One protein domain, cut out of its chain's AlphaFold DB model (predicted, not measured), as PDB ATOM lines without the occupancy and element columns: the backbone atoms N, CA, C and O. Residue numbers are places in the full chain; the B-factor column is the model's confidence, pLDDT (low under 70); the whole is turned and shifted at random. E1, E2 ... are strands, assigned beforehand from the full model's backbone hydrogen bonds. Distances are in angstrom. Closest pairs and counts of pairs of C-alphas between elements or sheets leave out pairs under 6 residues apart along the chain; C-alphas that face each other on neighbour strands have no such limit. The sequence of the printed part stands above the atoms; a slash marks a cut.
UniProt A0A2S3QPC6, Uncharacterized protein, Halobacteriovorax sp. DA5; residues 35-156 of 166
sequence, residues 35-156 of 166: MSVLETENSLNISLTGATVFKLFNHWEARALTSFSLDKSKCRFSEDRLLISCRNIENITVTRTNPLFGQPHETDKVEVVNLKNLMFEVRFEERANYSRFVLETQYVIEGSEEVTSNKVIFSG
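AT A GLANCE: This is residues 35 to 156 of the 166 residues of an uncharacterized protein of Halobacteriovorax sp. DA5 (UniProt A0A2S3QPC6). One twisted sheet of eight strands folds over like a tent, with the fold running across the two long strands E5 and E6 where they bend sharply, at residue 88 of E5 and residue 114 of E6, and these two strands run through both of its wings. E1, E2 and E3 lie in one wing with the later part of E5 and the first part of E6; E4, E7 and E8 lie in the other with the remaining parts of those two strands. The tent is no closed barrel: E1 and E8 come near each other in a single pair of C-alphas, and the long loop of residues 50 to 64 reaches into the space between the wings. The printed part has 122 residues, with no named helix and eight strands in the order E1 to E8; the class is all strand, and each neighbour pair is antiparallel in a branched sheet with no single order of strands. The whole is compact, with a radius of gyration of the C-alphas of 15.1 A and spans of 45 by 36 by 30 A.

IN THESE COORDINATES: E1, residues 35 to 39, begins with C-alpha 35 at (111.242, 103.561, 118.157) and is 12.9 A long from first to last C-alpha. E2, residues 43 to 49, is 19.6 A long, and E3, residues 65 to 71, is 20.3 A long. E4, residues 75 to 77, is short at 6.7 A. E5, residues 83 to 98, measures 28.9 A and bends by 109 degrees at residue 88. E6, residues 109 to 127, is the longest strand, with 19 residues over 39.7 A; it bends by 99 degrees at residue 114, where the C-alpha is at (116.591, 86.344, 126.986). E7, residues 130 to 141, is 33.7 A long. E8, residues 147 to 155, is 26.6 A long and ends with C-alpha 155 at (103.373, 107.567, 113.041).

HOW THE PARTS SIT: E1, E2 and E3 form a meander, each strand the antiparallel neighbour of the one before, and E4, E5, E6, E7 and E8 form a second. E1 is an edge strand and makes a hairpin with E2, with N 36 and O 47 at 2.8 A. On the other side of E2 lies E3, also in a hairpin with it; N 46 and O 68 are 2.8 A apart. E3 and E4 meet only through their link. E5 has three neighbours, in a staggered pairing. On one side of it lie E3, beside residues 94 to 97, with N 67 and O 95 at 2.9 A, and the edge strand E4, beside residues 83 to 86, with N 76 and O 85 at 2.8 A. On the other side lies E6, beside residues 83 to 98; N 86 and O 120 are 2.8 A apart, as are N 94 and O 113. E7 lies on the other side of E6 from E5, with N 121 and O 136 at 2.9 A. The edge strand E8 follows, with N 152 and O 135 at 2.8 A. E4 and E5, E5 and E6, E6 and E7, and E7 and E8 are hairpins. The closest C-alphas of E1 and E8 are those of Met 35 and Phe 154, 7.6 A apart, while the centres of the two strands are 16.2 A apart. E1 and E7 are apart, for instance, and so are E3 and E8.

THE WHOLE: The two C-alphas farthest apart are those of His 105 and Ala 128, at 46.5 A, while those of Met 35 and Gly 156 are 10.4 A apart. The printed part has no cut. The link from E2 to E3, 15 residues, is long; the link from E5 to E6, 10 residues, is short but not tight, and the others are tight. The mean pLDDT of the printed part is 83.4, and 21 residues are under 70: residues 51 to 53, 57 to 63 and 99 to 108, and residue 156.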
ATOM      1  N   MET A  35     110.165 104.444 118.573       84.56
ATOM      2  CA  MET A  35     111.242 103.561 118.157       84.56
ATOM      3  C   MET A  35     112.438 104.414 117.757       84.56
ATOM      4  O   MET A  35     112.291 105.376 117.009       84.56
ATOM      5  N   SER A  36     113.608 104.048 118.259       84.50
ATOM      6  CA  SER A  36     114.894 104.581 117.833       84.50
ATOM      7  C   SER A  36     115.749 103.435 117.315       84.50
ATOM      8  O   SER A  36     115.782 102.353 117.910       84.50
ATOM      9  N   VAL A  37     116.419 103.676 116.192       84.88
ATOM     10  CA  VAL A  37     117.340 102.734 115.562       84.88
ATOM     11  C   VAL A  37     118.654 103.465 115.347       84.88
ATOM     12  O   VAL A  37     118.722 104.409 114.564       84.88
ATOM     13  N   LEU A  38     119.696 103.027 116.048       86.75
ATOM     14  CA  LEU A  38     121.058 103.491 115.824       86.75
ATOM     15  C   LEU A  38     121.826 102.404 115.072       86.75
ATOM     16  O   LEU A  38     122.132 101.347 115.626       86.75
ATOM     17  N   GLU A  39     122.133 102.674 113.809       86.38
ATOM     18  CA  GLU A  39     122.952 101.801 112.973       86.38
ATOM     19  C   GLU A  39     124.444 102.051 113.241       86.38
ATOM     20  O   GLU A  39     124.917 103.187 113.202       86.38
ATOM     21  N   THR A  40     125.190 100.976 113.493       90.62
ATOM     22  CA  THR A  40     126.657 100.958 113.494       90.62
ATOM     23  C   THR A  40     127.172 100.163 112.287       90.62
ATOM     24  O   THR A  40     126.393  99.713 111.438       90.62
ATOM     25  N   GLU A  41     128.489  99.969 112.186       91.75
ATOM     26  CA  GLU A  41     129.086  99.135 111.135       91.75
ATOM     27  C   GLU A  41     128.497  97.715 111.139       91.75
ATOM     28  O   GLU A  41     128.041  97.241 110.097       91.75
ATOM     29  N   ASN A  42     128.396  97.101 112.325       94.69
ATOM     30  CA  ASN A  42     128.060  95.682 112.488       94.69
ATOM     31  C   ASN A  42     126.714  95.426 113.179       94.69
ATOM     32  O   ASN A  42     126.234  94.296 113.172       94.69
ATOM     33  N   SER A  43     126.076  96.443 113.765       94.56
ATOM     34  CA  SER A  43     124.851  96.247 114.544       94.56
ATOM     35  C   SER A  43     123.766  97.293 114.305       94.56
ATOM     36  O   SER A  43     124.029  98.418 113.879       94.56
ATOM     37  N   LEU A  44     122.528  96.910 114.616       92.44
ATOM     38  CA  LEU A  44     121.400  97.810 114.819       92.44
ATOM     39  C   LEU A  44     121.069  97.836 116.309       92.44
ATOM     40  O   LEU A  44     120.616  96.836 116.862       92.44
ATOM     41  N   ASN A  45     121.266  98.977 116.957       91.50
ATOM     42  CA  ASN A  45     120.842  99.176 118.336       91.50
ATOM     43  C   ASN A  45     119.408  99.703 118.332       91.50
ATOM     44  O   ASN A  45     119.147 100.811 117.857       91.50
ATOM     45  N   ILE A  46     118.487  98.890 118.836       91.88
ATOM     46  CA  ILE A  46     117.056  99.171 118.855       91.88
ATOM     47  C   ILE A  46     116.665  99.653 120.245       91.88
ATOM     48  O   ILE A  46     117.060  99.069 121.254       91.88
ATOM     49  N   SER A  47     115.855 100.707 120.294       89.56
ATOM     50  CA  SER A  47     115.205 101.174 121.512       89.56
ATOM     51  C   SER A  47     113.723 101.423 121.252       89.56
ATOM     52  O   SER A  47     113.356 102.140 120.323       89.56
ATOM     53  N   LEU A  48     112.874 100.801 122.061       87.12
ATOM     54  CA  LEU A  48     111.420 100.828 121.967       87.12
ATOM     55  C   LEU A  48     110.862 101.399 123.267       87.12
ATOM     56  O   LEU A  48     111.198 100.918 124.346       87.12
ATOM     57  N   THR A  49     110.003 102.407 123.186       81.00
ATOM     58  CA  THR A  49     109.327 102.979 124.357       81.00
ATOM     59  C   THR A  49     107.828 102.931 124.157       81.00
ATOM     60  O   THR A  49     107.353 103.387 123.122       81.00
ATOM     61  N   GLY A  50     107.082 102.433 125.139       73.25
ATOM     62  CA  GLY A  50     105.619 102.461 125.126       73.25
ATOM     63  C   GLY A  50     105.000 101.223 125.763       73.25
ATOM     64  O   GLY A  50     105.709 100.311 126.190       73.25
ATOM     65  N   ALA A  51     103.670 101.195 125.828       63.25
ATOM     66  CA  ALA A  51     102.969 100.193 126.627       63.25
ATOM     67  C   ALA A  51     102.818  98.822 125.960       63.25
ATOM     68  O   ALA A  51     102.757  97.794 126.630       63.25
ATOM     69  N   THR A  52     102.781  98.795 124.629       62.34
ATOM     70  CA  THR A  52     102.493  97.583 123.845       62.34
ATOM     71  C   THR A  52     103.571  97.270 122.817       62.34
ATOM     72  O   THR A  52     103.396  96.385 121.986       62.34
ATOM     73  N   VAL A  53     104.694  97.994 122.854       64.50
ATOM     74  CA  VAL A  53     105.694  97.922 121.781       64.50
ATOM     75  C   VAL A  53     106.436  96.582 121.773       64.50
ATOM     76  O   VAL A  53     106.898  96.120 120.732       64.50
ATOM     77  N   PHE A  54     106.553  95.959 122.947       70.81
ATOM     78  CA  PHE A  54     107.296  94.723 123.137       70.81
ATOM     79  C   PHE A  54     106.819  94.034 124.421       70.81
ATOM     80  O   PHE A  54     107.251  94.394 125.520       70.81
ATOM     81  N   LYS A  55     105.850  93.119 124.301       73.25
ATOM     82  CA  LYS A  55     105.210  92.463 125.448       73.25
ATOM     83  C   LYS A  55     106.089  91.330 125.980       73.25
ATOM     84  O   LYS A  55     106.111  90.238 125.416       73.25
ATOM     85  N   LEU A  56     106.832  91.586 127.053       72.25
ATOM     86  CA  LEU A  56     107.646  90.554 127.712       72.25
ATOM     87  C   LEU A  56     106.881  89.820 128.813       72.25
ATOM     88  O   LEU A  56     107.182  88.676 129.117       72.25
ATOM     89  N   PHE A  57     105.859  90.450 129.382       68.50
ATOM     90  CA  PHE A  57     105.080  89.866 130.462       68.50
ATOM     91  C   PHE A  57     103.589  90.099 130.227       68.50
ATOM     92  O   PHE A  57     103.177  91.036 129.545       68.50
ATOM     93  N   ASN A  58     102.746  89.242 130.804       60.88
ATOM     94  CA  ASN A  58     101.288  89.334 130.681       60.88
ATOM     95  C   ASN A  58     100.650  90.417 131.579       60.88
ATOM     96  O   ASN A  58      99.483  90.294 131.943       60.88
ATOM     97  N   HIS A  59     101.379  91.484 131.921       62.72
ATOM     98  CA  HIS A  59     100.865  92.615 132.697       62.72
ATOM     99  C   HIS A  59     100.981  93.938 131.927       62.72
ATOM    100  O   HIS A  59     101.680  94.032 130.922       62.72
ATOM    101  N   TRP A  60     100.233  94.950 132.372       59.25
ATOM    102  CA  TRP A  60     100.227  96.281 131.768       59.25
ATOM    103  C   TRP A  60     101.437  97.096 132.236       59.25
ATOM    104  O   TRP A  60     101.644  97.261 133.436       59.25
ATOM    105  N   GLU A  61     102.202  97.656 131.300       63.66
ATOM    106  CA  GLU A  61     103.396  98.456 131.586       63.66
ATOM    107  C   GLU A  61     103.252  99.790 130.860       63.66
ATOM    108  O   GLU A  61     103.376  99.829 129.648       63.66
ATOM    109  N   ALA A  62     102.948 100.903 131.532       59.97
ATOM    110  CA  ALA A  62     102.521 102.087 130.773       59.97
ATOM    111  C   ALA A  62     103.658 102.806 130.011       59.97
ATOM    112  O   ALA A  62     103.373 103.555 129.081       59.97
ATOM    113  N   ARG A  63     104.934 102.641 130.402       69.19
ATOM    114  CA  ARG A  63     106.075 103.410 129.847       69.19
ATOM    115  C   ARG A  63     107.385 102.623 129.804       69.19
ATOM    116  O   ARG A  63     108.447 103.184 130.056       69.19
ATOM    117  N   ALA A  64     107.321 101.334 129.510       76.75
ATOM    118  CA  ALA A  64     108.530 100.533 129.443       76.75
ATOM    119  C   ALA A  64     109.472 101.015 128.334       76.75
ATOM    120  O   ALA A  64     109.034 101.320 127.221       76.75
ATOM    121  N   LEU A  65     110.765 101.028 128.638       85.12
ATOM    122  CA  LEU A  65     111.845 101.162 127.676       85.12
ATOM    123  C   LEU A  65     112.452  99.781 127.449       85.12
ATOM    124  O   LEU A  65     112.820  99.097 128.393       85.12
ATOM    125  N   THR A  66     112.549  99.356 126.199       87.69
ATOM    126  CA  THR A  66     113.154  98.082 125.810       87.69
ATOM    127  C   THR A  66     114.285  98.342 124.844       87.69
ATOM    128  O   THR A  66     114.086  99.038 123.850       87.69
ATOM    129  N   SER A  67     115.459  97.791 125.115       92.31
ATOM    130  CA  SER A  67     116.634  97.947 124.270       92.31
ATOM    131  C   SER A  67     117.321  96.615 124.001       92.31
ATOM    132  O   SER A  67     117.358  95.722 124.847       92.31
ATOM    133  N   PHE A  68     117.838  96.475 122.784       95.19
ATOM    134  CA  PHE A  68     118.586  95.303 122.336       95.19
ATOM    135  C   PHE A  68     119.413  95.638 121.093       95.19
ATOM    136  O   PHE A  68     119.174  96.647 120.427       95.19
ATOM    137  N   SER A  69     120.397  94.796 120.779       96.69
ATOM    138  CA  SER A  69     121.268  94.963 119.614       96.69
ATOM    139  C   SER A  69     121.125  93.771 118.673       96.69
ATOM    140  O   SER A  69     121.186  92.623 119.110       96.69
ATOM    141  N   LEU A  70     120.916  94.044 117.388       96.44
ATOM    142  CA  LEU A  70     120.814  93.035 116.337       96.44
ATOM    143  C   LEU A  70     122.091  93.054 115.500       96.44
ATOM    144  O   LEU A  70     122.521  94.118 115.059       96.44
ATOM    145  N   ASP A  71     122.667  91.884 115.236       95.19
ATOM    146  CA  ASP A  71     123.753  91.745 114.266       95.19
ATOM    147  C   ASP A  71     123.219  92.002 112.848       95.19
ATOM    148  O   ASP A  71     122.295  91.327 112.382       95.19
ATOM    149  N   LYS A  72     123.822  92.966 112.143       93.62
ATOM    150  CA  LYS A  72     123.439  93.327 110.771       93.62
ATOM    151  C   LYS A  72     123.616  92.172 109.793       93.62
ATOM    152  O   LYS A  72     122.876  92.121 108.814       93.62
ATOM    153  N   SER A  73     124.519  91.225 110.058       94.06
ATOM    154  CA  SER A  73     124.695  90.023 109.230       94.06
ATOM    155  C   SER A  73     123.434  89.146 109.178       94.06
ATOM    156  O   SER A  73     123.239  88.376 108.236       94.06
ATOM    157  N   LYS A  74     122.547  89.284 110.174       95.38
ATOM    158  CA  LYS A  74     121.259  88.579 110.278       95.38
ATOM    159  C   LYS A  74     120.086  89.379 109.708       95.38
ATOM    160  O   LYS A  74     118.947  88.910 109.760       95.38
ATOM    161  N   CYS A  75     120.345  90.567 109.166       95.31
ATOM    162  CA  CYS A  75     119.337  91.491 108.675       95.31
ATOM    163  C   CYS A  75     119.429  91.674 107.157       95.31
ATOM    164  O   CYS A  75     120.497  91.631 106.551       95.31
ATOM    165  N   ARG A  76     118.278  91.916 106.534       95.06
ATOM    166  CA  ARG A  76     118.144  92.356 105.146       95.06
ATOM    167  C   ARG A  76     117.512  93.737 105.129       95.06
ATOM    168  O   ARG A  76     116.575  93.999 105.883       95.06
ATOM    169  N   PHE A  77     118.013  94.576 104.238       91.62
ATOM    170  CA  PHE A  77     117.568  95.950 104.046       91.62
ATOM    171  C   PHE A  77     117.074  96.087 102.610       91.62
ATOM    172  O   PHE A  77     117.719  95.566 101.695       91.62
ATOM    173  N   SER A  78     115.940  96.752 102.399       88.75
ATOM    174  CA  SER A  78     115.570  97.189 101.050       88.75
ATOM    175  C   SER A  78     116.486  98.323 100.589       88.75
ATOM    176  O   SER A  78     117.030  99.066 101.407       88.75
ATOM    177  N   GLU A  79     116.653  98.467  99.272       79.12
ATOM    178  CA  GLU A  79     117.495  99.519  98.678       79.12
ATOM    179  C   GLU A  79     117.060 100.923  99.121       79.12
ATOM    180  O   GLU A  79     117.891 101.783  99.402       79.12
ATOM    181  N   ASP A  80     115.751 101.130  99.260       79.31
ATOM    182  CA  ASP A  80     115.139 102.381  99.714       79.31
ATOM    183  C   ASP A  80     115.082 102.534 101.245       79.31
ATOM    184  O   ASP A  80     114.535 103.519 101.741       79.31
ATOM    185  N   ARG A  81     115.630 101.567 101.999       79.31
ATOM    186  CA  ARG A  81     115.616 101.493 103.473       79.31
ATOM    187  C   ARG A  81     114.220 101.560 104.106       79.31
ATOM    188  O   ARG A  81     114.097 101.781 105.309       79.31
ATOM    189  N   LEU A  82     113.168 101.320 103.326       84.44
ATOM    190  CA  LEU A  82     111.786 101.261 103.804       84.44
ATOM    191  C   LEU A  82     111.442  99.921 104.467       84.44
ATOM    192  O   LEU A  82     110.383  99.801 105.083       84.44
ATOM    193  N   LEU A  83     112.321  98.925 104.360       89.25
ATOM    194  CA  LEU A  83     112.195  97.623 104.997       89.25
ATOM    195  C   LEU A  83     113.511  97.218 105.666       89.25
ATOM    196  O   LEU A  83     114.553  97.133 105.015       89.25
ATOM    197  N   ILE A  84     113.424  96.882 106.950       93.00
ATOM    198  CA  ILE A  84     114.459  96.169 107.702       93.00
ATOM    199  C   ILE A  84     113.836  94.852 108.151       93.00
ATOM    200  O   ILE A  84     112.816  94.869 108.832       93.00
ATOM    201  N   SER A  85     114.421  93.715 107.782       96.50
ATOM    202  CA  SER A  85     113.938  92.391 108.194       96.50
ATOM    203  C   SER A  85     115.101  91.564 108.724       96.50
ATOM    204  O   SER A  85     116.006  91.199 107.975       96.50
ATOM    205  N   CYS A  86     115.082  91.270 110.018       96.50
ATOM    206  CA  CYS A  86     116.038  90.405 110.692       96.50
ATOM    207  C   CYS A  86     115.308  89.139 111.144       96.50
ATOM    208  O   CYS A  86     114.270  89.213 111.808       96.50
ATOM    209  N   ARG A  87     115.809  87.966 110.751       94.06
ATOM    210  CA  ARG A  87     115.124  86.683 110.979       94.06
ATOM    211  C   ARG A  87     116.074  85.647 111.558       94.06
ATOM    212  O   ARG A  87     117.275  85.706 111.313       94.06
ATOM    213  N   ASN A  88     115.502  84.669 112.260       87.69
ATOM    214  CA  ASN A  88     116.218  83.537 112.855       87.69
ATOM    215  C   ASN A  88     117.340  83.975 113.807       87.69
ATOM    216  O   ASN A  88     118.434  83.411 113.801       87.69
ATOM    217  N   ILE A  89     117.088  85.006 114.617       95.38
ATOM    218  CA  ILE A  89     118.010  85.391 115.686       95.38
ATOM    219  C   ILE A  89     117.787  84.409 116.835       95.38
ATOM    220  O   ILE A  89     116.827  84.529 117.593       95.38
ATOM    221  N   GLU A  90     118.644  83.391 116.897       93.75
ATOM    222  CA  GLU A  90     118.463  82.230 117.774       93.75
ATOM    223  C   GLU A  90     118.401  82.605 119.248       93.75
ATOM    224  O   GLU A  90     117.536  82.097 119.952       93.75
ATOM    225  N   ASN A  91     119.289  83.493 119.697       94.62
ATOM    226  CA  ASN A  91     119.344  83.968 121.073       94.62
ATOM    227  C   ASN A  91     119.663  85.461 121.086       94.62
ATOM    228  O   ASN A  91     120.583  85.910 120.401       94.62
ATOM    229  N   ILE A  92     118.915  86.222 121.878       95.94
ATOM    230  CA  ILE A  92     119.173  87.644 122.091       95.94
ATOM    231  C   ILE A  92     118.813  88.045 123.513       95.94
ATOM    232  O   ILE A  92     117.782  87.641 124.048       95.94
ATOM    233  N   THR A  93     119.662  88.874 124.104       96.25
ATOM    234  CA  THR A  93     119.398  89.492 125.397       96.25
ATOM    235  C   THR A  93     118.754  90.853 125.186       96.25
ATOM    236  O   THR A  93     119.262  91.696 124.444       96.25
ATOM    237  N   VAL A  94     117.627  91.058 125.855       93.56
ATOM    238  CA  VAL A  94     116.853  92.290 125.838       93.56
ATOM    239  C   VAL A  94     116.886  92.902 127.228       93.56
ATOM    240  O   VAL A  94     116.624  92.226 128.223       93.56
ATOM    241  N   THR A  95     117.192  94.191 127.304       91.50
ATOM    242  CA  THR A  95     117.103  94.957 128.545       91.50
ATOM    243  C   THR A  95     115.782  95.704 128.566       91.50
ATOM    244  O   THR A  95     115.445  96.414 127.617       91.50
ATOM    245  N   ARG A  96     115.025  95.550 129.650       86.81
ATOM    246  CA  ARG A  96     113.791  96.285 129.896       86.81
ATOM    247  C   ARG A  96     113.948  97.158 131.126       86.81
ATOM    248  O   ARG A  96     114.382  96.698 132.173       86.81
ATOM    249  N   THR A  97     113.570  98.415 130.986       84.69
ATOM    250  CA  THR A  97     113.548  99.402 132.053       84.69
ATOM    251  C   THR A  97     112.112  99.863 132.240       84.69
ATOM    252  O   THR A  97     111.523 100.467 131.340       84.69
ATOM    253  N   ASN A  98     111.546  99.556 133.404       76.12
ATOM    254  CA  ASN A  98     110.196  99.959 133.771       76.12
ATOM    255  C   ASN A  98     110.258 101.131 134.758       76.12
ATOM    256  O   ASN A  98     110.724 100.934 135.884       76.12
ATOM    257  N   PRO A  99     109.775 102.328 134.375       65.31
ATOM    258  CA  PRO A  99     109.670 103.426 135.321       65.31
ATOM    259  C   PRO A  99     108.598 103.083 136.357       65.31
ATOM    260  O   PRO A  99     107.459 102.749 136.008       65.31
ATOM    261  N   LEU A 100     108.957 103.161 137.636       59.44
ATOM    262  CA  LEU A 100     108.019 102.951 138.734       59.44
ATOM    263  C   LEU A 100     107.043 104.133 138.784       59.44
ATOM    264  O   LEU A 100     107.437 105.299 138.842       59.44
ATOM    265  N   PHE A 101     105.742 103.844 138.700       55.09
ATOM    266  CA  PHE A 101     104.715 104.884 138.730       55.09
ATOM    267  C   PHE A 101     104.746 105.640 140.062       55.09
ATOM    268  O   PHE A 101     104.619 105.043 141.126       55.09
ATOM    269  N   GLY A 102     104.821 106.971 139.988       49.81
ATOM    270  CA  GLY A 102     104.496 107.853 141.110       49.81
ATOM    271  C   GLY A 102     105.578 108.041 142.174       49.81
ATOM    272  O   GLY A 102     105.284 108.679 143.181       49.81
ATOM    273  N   GLN A 103     106.807 107.556 141.972       46.94
ATOM    274  CA  GLN A 103     107.894 107.761 142.933       46.94
ATOM    275  C   GLN A 103     109.105 108.443 142.280       46.94
ATOM    276  O   GLN A 103     109.799 107.821 141.482       46.94
ATOM    277  N   PRO A 104     109.394 109.717 142.604       45.03
ATOM    278  CA  PRO A 104     110.465 110.488 141.966       45.03
ATOM    279  C   PRO A 104     111.895 110.033 142.327       45.03
ATOM    280  O   PRO A 104     112.851 110.641 141.851       45.03
ATOM    281  N   HIS A 105     112.065 108.988 143.149       45.22
ATOM    282  CA  HIS A 105     113.371 108.577 143.682       45.22
ATOM    283  C   HIS A 105     113.636 107.063 143.714       45.22
ATOM    284  O   HIS A 105     114.679 106.664 144.229       45.22
ATOM    285  N   GLU A 106     112.764 106.212 143.169       51.69
ATOM    286  CA  GLU A 106     113.072 104.779 143.084       51.69
ATOM    287  C   GLU A 106     113.802 104.462 141.777       51.69
ATOM    288  O   GLU A 106     113.397 104.881 140.694       51.69
ATOM    289  N   THR A 107     114.917 103.743 141.904       57.62
ATOM    290  CA  THR A 107     115.719 103.245 140.787       57.62
ATOM    291  C   THR A 107     114.837 102.459 139.831       57.62
ATOM    292  O   THR A 107     114.202 101.487 140.242       57.62
ATOM    293  N   ASP A 108     114.835 102.871 138.566       64.69
ATOM    294  CA  ASP A 108     114.283 102.127 137.441       64.69
ATOM    295  C   ASP A 108     114.505 100.619 137.615       64.69
ATOM    296  O   ASP A 108     115.642 100.161 137.788       64.69
ATOM    297  N   LYS A 109     113.428  99.825 137.566       73.38
ATOM    298  CA  LYS A 109     113.577  98.371 137.595       73.38
ATOM    299  C   LYS A 109     114.145  97.946 136.247       73.38
ATOM    300  O   LYS A 109     113.449  98.003 135.232       73.38
ATOM    301  N   VAL A 110     115.417  97.555 136.252       84.12
ATOM    302  CA  VAL A 110     116.102  96.989 135.089       84.12
ATOM    303  C   VAL A 110     115.958  95.475 135.127       84.12
ATOM    304  O   VAL A 110     116.379  94.814 136.073       84.12
ATOM    305  N   GLU A 111     115.363  94.929 134.081       86.44
ATOM    306  CA  GLU A 111     115.167  93.505 133.872       86.44
ATOM    307  C   GLU A 111     115.921  93.073 132.619       86.44
ATOM    308  O   GLU A 111     115.936  93.768 131.601       86.44
ATOM    309  N   VAL A 112     116.560  91.910 132.692       90.56
ATOM    310  CA  VAL A 112     117.269  91.307 131.565       90.56
ATOM    311  C   VAL A 112     116.515  90.049 131.176       90.56
ATOM    312  O   VAL A 112     116.344  89.148 131.996       90.56
ATOM    313  N   VAL A 113     116.038  90.006 129.937       91.06
ATOM    314  CA  VAL A 113     115.209  88.919 129.414       91.06
ATOM    315  C   VAL A 113     115.883  88.346 128.179       91.06
ATOM    316  O   VAL A 113     116.190  89.073 127.236       91.06
ATOM    317  N   ASN A 114     116.100  87.035 128.169       95.19
ATOM    318  CA  ASN A 114     116.591  86.344 126.986       95.19
ATOM    319  C   ASN A 114     115.415  85.892 126.125       95.19
ATOM    320  O   ASN A 114     114.427  85.351 126.625       95.19
ATOM    321  N   LEU A 115     115.542  86.096 124.821       94.88
ATOM    322  CA  LEU A 115     114.586  85.643 123.825       94.88
ATOM    323  C   LEU A 115     115.231  84.636 122.889       94.88
ATOM    324  O   LEU A 115     116.429  84.710 122.605       94.88
ATOM    325  N   LYS A 116     114.393  83.755 122.355       95.31
ATOM    326  CA  LYS A 116     114.736  82.777 121.336       95.31
ATOM    327  C   LYS A 116     113.958  83.028 120.056       95.31
ATOM    328  O   LYS A 116     112.794  83.431 120.097       95.31
ATOM    329  N   ASN A 117     114.602  82.736 118.928       94.94
ATOM    330  CA  ASN A 117     114.016  82.799 117.587       94.94
ATOM    331  C   ASN A 117     113.370  84.158 117.264       94.94
ATOM    332  O   ASN A 117     112.262  84.208 116.728       94.94
ATOM    333  N   LEU A 118     114.049  85.263 117.591       95.44
ATOM    334  CA  LEU A 118     113.530  86.596 117.305       95.44
ATOM    335  C   LEU A 118     113.451  86.829 115.786       95.44
ATOM    336  O   LEU A 118     114.444  86.749 115.054       95.44
ATOM    337  N   MET A 119     112.249  87.173 115.340       95.75
ATOM    338  CA  MET A 119     111.966  87.880 114.101       95.75
ATOM    339  C   MET A 119     111.717  89.349 114.438       95.75
ATOM    340  O   MET A 119     110.914  89.659 115.317       95.75
ATOM    341  N   PHE A 120     112.380  90.245 113.715       95.19
ATOM    342  CA  PHE A 120     112.205  91.687 113.816       95.19
ATOM    343  C   PHE A 120     112.039  92.258 112.411       95.19
ATOM    344  O   PHE A 120     112.949  92.152 111.589       95.19
ATOM    345  N   GLU A 121     110.889  92.855 112.122       95.31
ATOM    346  CA  GLU A 121     110.621  93.481 110.832       95.31
ATOM    347  C   GLU A 121     110.047  94.883 111.022       95.31
ATOM    348  O   GLU A 121     109.050  95.063 111.711       95.31
ATOM    349  N   VAL A 122     110.664  95.875 110.387       91.69
ATOM    350  CA  VAL A 122     110.156  97.246 110.311       91.69
ATOM    351  C   VAL A 122     109.880  97.567 108.856       91.69
ATOM    352  O   VAL A 122     110.774  97.441 108.020       91.69
ATOM    353  N   ARG A 123     108.661  98.016 108.565       91.62
ATOM    354  CA  ARG A 123     108.221  98.401 107.224       91.62
ATOM    355  C   ARG A 123     107.590  99.784 107.226       91.62
ATOM    356  O   ARG A 123     106.733 100.064 108.059       91.62
ATOM    357  N   PHE A 124     107.953 100.620 106.266       89.12
ATOM    358  CA  PHE A 124     107.223 101.846 105.969       89.12
ATOM    359  C   PHE A 124     105.993 101.548 105.102       89.12
ATOM    360  O   PHE A 124     106.071 100.834 104.103       89.12
ATOM    361  N   GLU A 125     104.849 102.107 105.480       87.38
ATOM    362  CA  GLU A 125     103.606 102.043 104.723       87.38
ATOM    363  C   GLU A 125     103.093 103.456 104.450       87.38
ATOM    364  O   GLU A 125     102.877 104.238 105.378       87.38
ATOM    365  N   GLU A 126     102.817 103.745 103.182       86.25
ATOM    366  CA  GLU A 126     102.261 105.019 102.735       86.25
ATOM    367  C   GLU A 126     100.990 104.792 101.918       86.25
ATOM    368  O   GLU A 126     100.910 103.898 101.071       86.25
ATOM    369  N   ARG A 127      99.967 105.593 102.210       82.81
ATOM    370  CA  ARG A 127      98.700 105.667 101.482       82.81
ATOM    371  C   ARG A 127      98.289 107.127 101.337       82.81
ATOM    372  O   ARG A 127      98.843 108.005 101.986       82.81
ATOM    373  N   ALA A 128      97.254 107.378 100.537       82.69
ATOM    374  CA  ALA A 128      96.767 108.726 100.234       82.69
ATOM    375  C   ALA A 128      96.473 109.613 101.465       82.69
ATOM    376  O   ALA A 128      96.471 110.832 101.344       82.69
ATOM    377  N   ASN A 129      96.203 109.025 102.633       81.88
ATOM    378  CA  ASN A 129      95.818 109.737 103.850       81.88
ATOM    379  C   ASN A 129      96.702 109.438 105.073       81.88
ATOM    380  O   ASN A 129      96.385 109.920 106.159       81.88
ATOM    381  N   TYR A 130      97.765 108.637 104.938       78.06
ATOM    382  CA  TYR A 130      98.688 108.385 106.044       78.06
ATOM    383  C   TYR A 130     100.048 107.866 105.577       78.06
ATOM    384  O   TYR A 130     100.162 107.166 104.572       78.06
ATOM    385  N   SER A 131     101.056 108.108 106.407       81.00
ATOM    386  CA  SER A 131     102.363 107.466 106.362       81.00
ATOM    387  C   SER A 131     102.695 106.933 107.760       81.00
ATOM    388  O   SER A 131     102.363 107.562 108.773       81.00
ATOM    389  N   ARG A 132     103.279 105.738 107.841       84.50
ATOM    390  CA  ARG A 132     103.582 105.081 109.121       84.50
ATOM    391  C   ARG A 132     104.698 104.059 108.993       84.50
ATOM    392  O   ARG A 132     104.936 103.526 107.916       84.50
ATOM    393  N   PHE A 133     105.298 103.712 110.122       84.75
ATOM    394  CA  PHE A 133     106.117 102.516 110.260       84.75
ATOM    395  C   PHE A 133     105.330 101.438 110.999       84.75
ATOM    396  O   PHE A 133     104.680 101.701 112.012       84.75
ATOM    397  N   VAL A 134     105.398 100.218 110.490       88.69
ATOM    398  CA  VAL A 134     104.847  99.023 111.114       88.69
ATOM    399  C   VAL A 134     106.018  98.174 111.582       88.69
ATOM    400  O   VAL A 134     106.841  97.759 110.770       88.69
ATOM    401  N   LEU A 135     106.089  97.940 112.888       90.38
ATOM    402  CA  LEU A 135     106.996  96.979 113.501       90.38
ATOM    403  C   LEU A 135     106.237  95.686 113.760       90.38
ATOM    404  O   LEU A 135     105.211  95.694 114.440       90.38
ATOM    405  N   GLU A 136     106.774  94.583 113.266       91.69
ATOM    406  CA  GLU A 136     106.317  93.235 113.568       91.69
ATOM    407  C   GLU A 136     107.449  92.468 114.248       91.69
ATOM    408  O   GLU A 136     108.588  92.451 113.776       91.69
ATOM    409  N   THR A 137     107.140  91.846 115.382       91.50
ATOM    410  CA  THR A 137     108.091  90.996 116.100       91.50
ATOM    411  C   THR A 137     107.459  89.667 116.450       91.50
ATOM    412  O   THR A 137     106.264  89.589 116.734       91.50
ATOM    413  N   GLN A 138     108.271  88.619 116.433       93.44
ATOM    414  CA  GLN A 138     107.888  87.298 116.912       93.44
ATOM    415  C   GLN A 138     109.064  86.693 117.668       93.44
ATOM    416  O   GLN A 138     110.192  86.800 117.201       93.44
ATOM    417  N   TYR A 139     108.823  86.104 118.834       93.69
ATOM    418  CA  TYR A 139     109.871  85.508 119.663       93.69
ATOM    419  C   TYR A 139     109.284  84.549 120.696       93.69
ATOM    420  O   TYR A 139     108.087  84.568 120.978       93.69
ATOM    421  N   VAL A 140     110.156  83.752 121.305       92.50
ATOM    422  CA  VAL A 140     109.867  82.949 122.497       92.50
ATOM    423  C   VAL A 140     110.688  83.507 123.654       92.50
ATOM    424  O   VAL A 140     111.876  83.775 123.492       92.50
ATOM    425  N   ILE A 141     110.081  83.708 124.821       91.75
ATOM    426  CA  ILE A 141     110.820  84.120 126.023       91.75
ATOM    427  C   ILE A 141     111.513  82.892 126.609       91.75
ATOM    428  O   ILE A 141     110.906  81.827 126.704       91.75
ATOM    429  N   GLU A 142     112.777  83.018 127.007       91.44
ATOM    430  CA  GLU A 142     113.490  81.914 127.644       91.44
ATOM    431  C   GLU A 142     112.754  81.421 128.901       91.44
ATOM    432  O   GLU A 142     112.408  82.201 129.786       91.44
ATOM    433  N   GLY A 143     112.499  80.110 128.964       87.88
ATOM    434  CA  GLY A 143     111.696  79.486 130.021       87.88
ATOM    435  C   GLY A 143     110.201  79.370 129.701       87.88
ATOM    436  O   GLY A 143     109.471  78.778 130.490       87.88
ATOM    437  N   SER A 144     109.751  79.880 128.551       87.62
ATOM    438  CA  SER A 144     108.401  79.683 128.010       87.62
ATOM    439  C   SER A 144     108.432  78.841 126.730       87.62
ATOM    440  O   SER A 144     109.433  78.813 126.015       87.62
ATOM    441  N   GLU A 145     107.315  78.179 126.425       88.25
ATOM    442  CA  GLU A 145     107.051  77.536 125.125       88.25
ATOM    443  C   GLU A 145     106.114  78.382 124.242       88.25
ATOM    444  O   GLU A 145     105.899  78.073 123.071       88.25
ATOM    445  N   GLU A 146     105.551  79.462 124.789       89.31
ATOM    446  CA  GLU A 146     104.613  80.330 124.083       89.31
ATOM    447  C   GLU A 146     105.341  81.236 123.082       89.31
ATOM    448  O   GLU A 146     106.331  81.901 123.405       89.31
ATOM    449  N   VAL A 147     104.813  81.289 121.858       89.31
ATOM    450  CA  VAL A 147     105.263  82.229 120.830       89.31
ATOM    451  C   VAL A 147     104.526  83.550 121.006       89.31
ATOM    452  O   VAL A 147     103.324  83.647 120.756       89.31
ATOM    453  N   THR A 148     105.265  84.596 121.350       88.56
ATOM    454  CA  THR A 148     104.746  85.961 121.422       88.56
ATOM    455  C   THR A 148     104.875  86.631 120.062       88.56
ATOM    456  O   THR A 148     105.934  86.578 119.439       88.56
ATOM    457  N   SER A 149     103.809  87.288 119.603       89.38
ATOM    458  CA  SER A 149     103.807  88.086 118.371       89.38
ATOM    459  C   SER A 149     103.277  89.490 118.650       89.38
ATOM    460  O   SER A 149     102.228  89.639 119.276       89.38
ATOM    461  N   ASN A 150     103.977  90.520 118.177       84.94
ATOM    462  CA  ASN A 150     103.566  91.916 118.324       84.94
ATOM    463  C   ASN A 150     103.473  92.583 116.953       84.94
ATOM    464  O   ASN A 150     104.301  92.342 116.075       84.94
ATOM    465  N   LYS A 151     102.493  93.476 116.805       86.81
ATOM    466  CA  LYS A 151     102.383  94.402 115.680       86.81
ATOM    467  C   LYS A 151     102.117  95.798 116.217       86.81
ATOM    468  O   LYS A 151     101.102  96.028 116.871       86.81
ATOM    469  N   VAL A 152     103.029  96.718 115.941       83.56
ATOM    470  CA  VAL A 152     103.034  98.060 116.521       83.56
ATOM    471  C   VAL A 152     103.135  99.079 115.404       83.56
ATOM    472  O   VAL A 152     103.927  98.926 114.478       83.56
ATOM    473  N   ILE A 153     102.317 100.121 115.490       82.75
ATOM    474  CA  ILE A 153     102.296 101.206 114.517       82.75
ATOM    475  C   ILE A 153     102.950 102.435 115.141       82.75
ATOM    476  O   ILE A 153     102.583 102.848 116.242       82.75
ATOM    477  N   PHE A 154     103.876 103.029 114.398       78.56
ATOM    478  CA  PHE A 154     104.470 104.324 114.689       78.56
ATOM    479  C   PHE A 154     104.063 105.302 113.593       78.56
ATOM    480  O   PHE A 154     104.234 105.022 112.405       78.56
ATOM    481  N   SER A 155     103.541 106.460 113.979       75.94
ATOM    482  CA  SER A 155     103.373 107.567 113.041       75.94
ATOM    483  C   SER A 155     104.747 108.006 112.529       75.94
ATOM    484  O   SER A 155     105.686 108.126 113.313       75.94
ATOM    485  N   GLY A 156     104.873 108.252 111.228       69.06
ATOM    486  CA  GLY A 156     106.130 108.705 110.635       69.06
ATOM    487  C   GLY A 156     105.960 109.060 109.166       69.06
ATOM    488  O   GLY A 156     105.108 108.491 108.492       69.06
TER     489      GLY A 156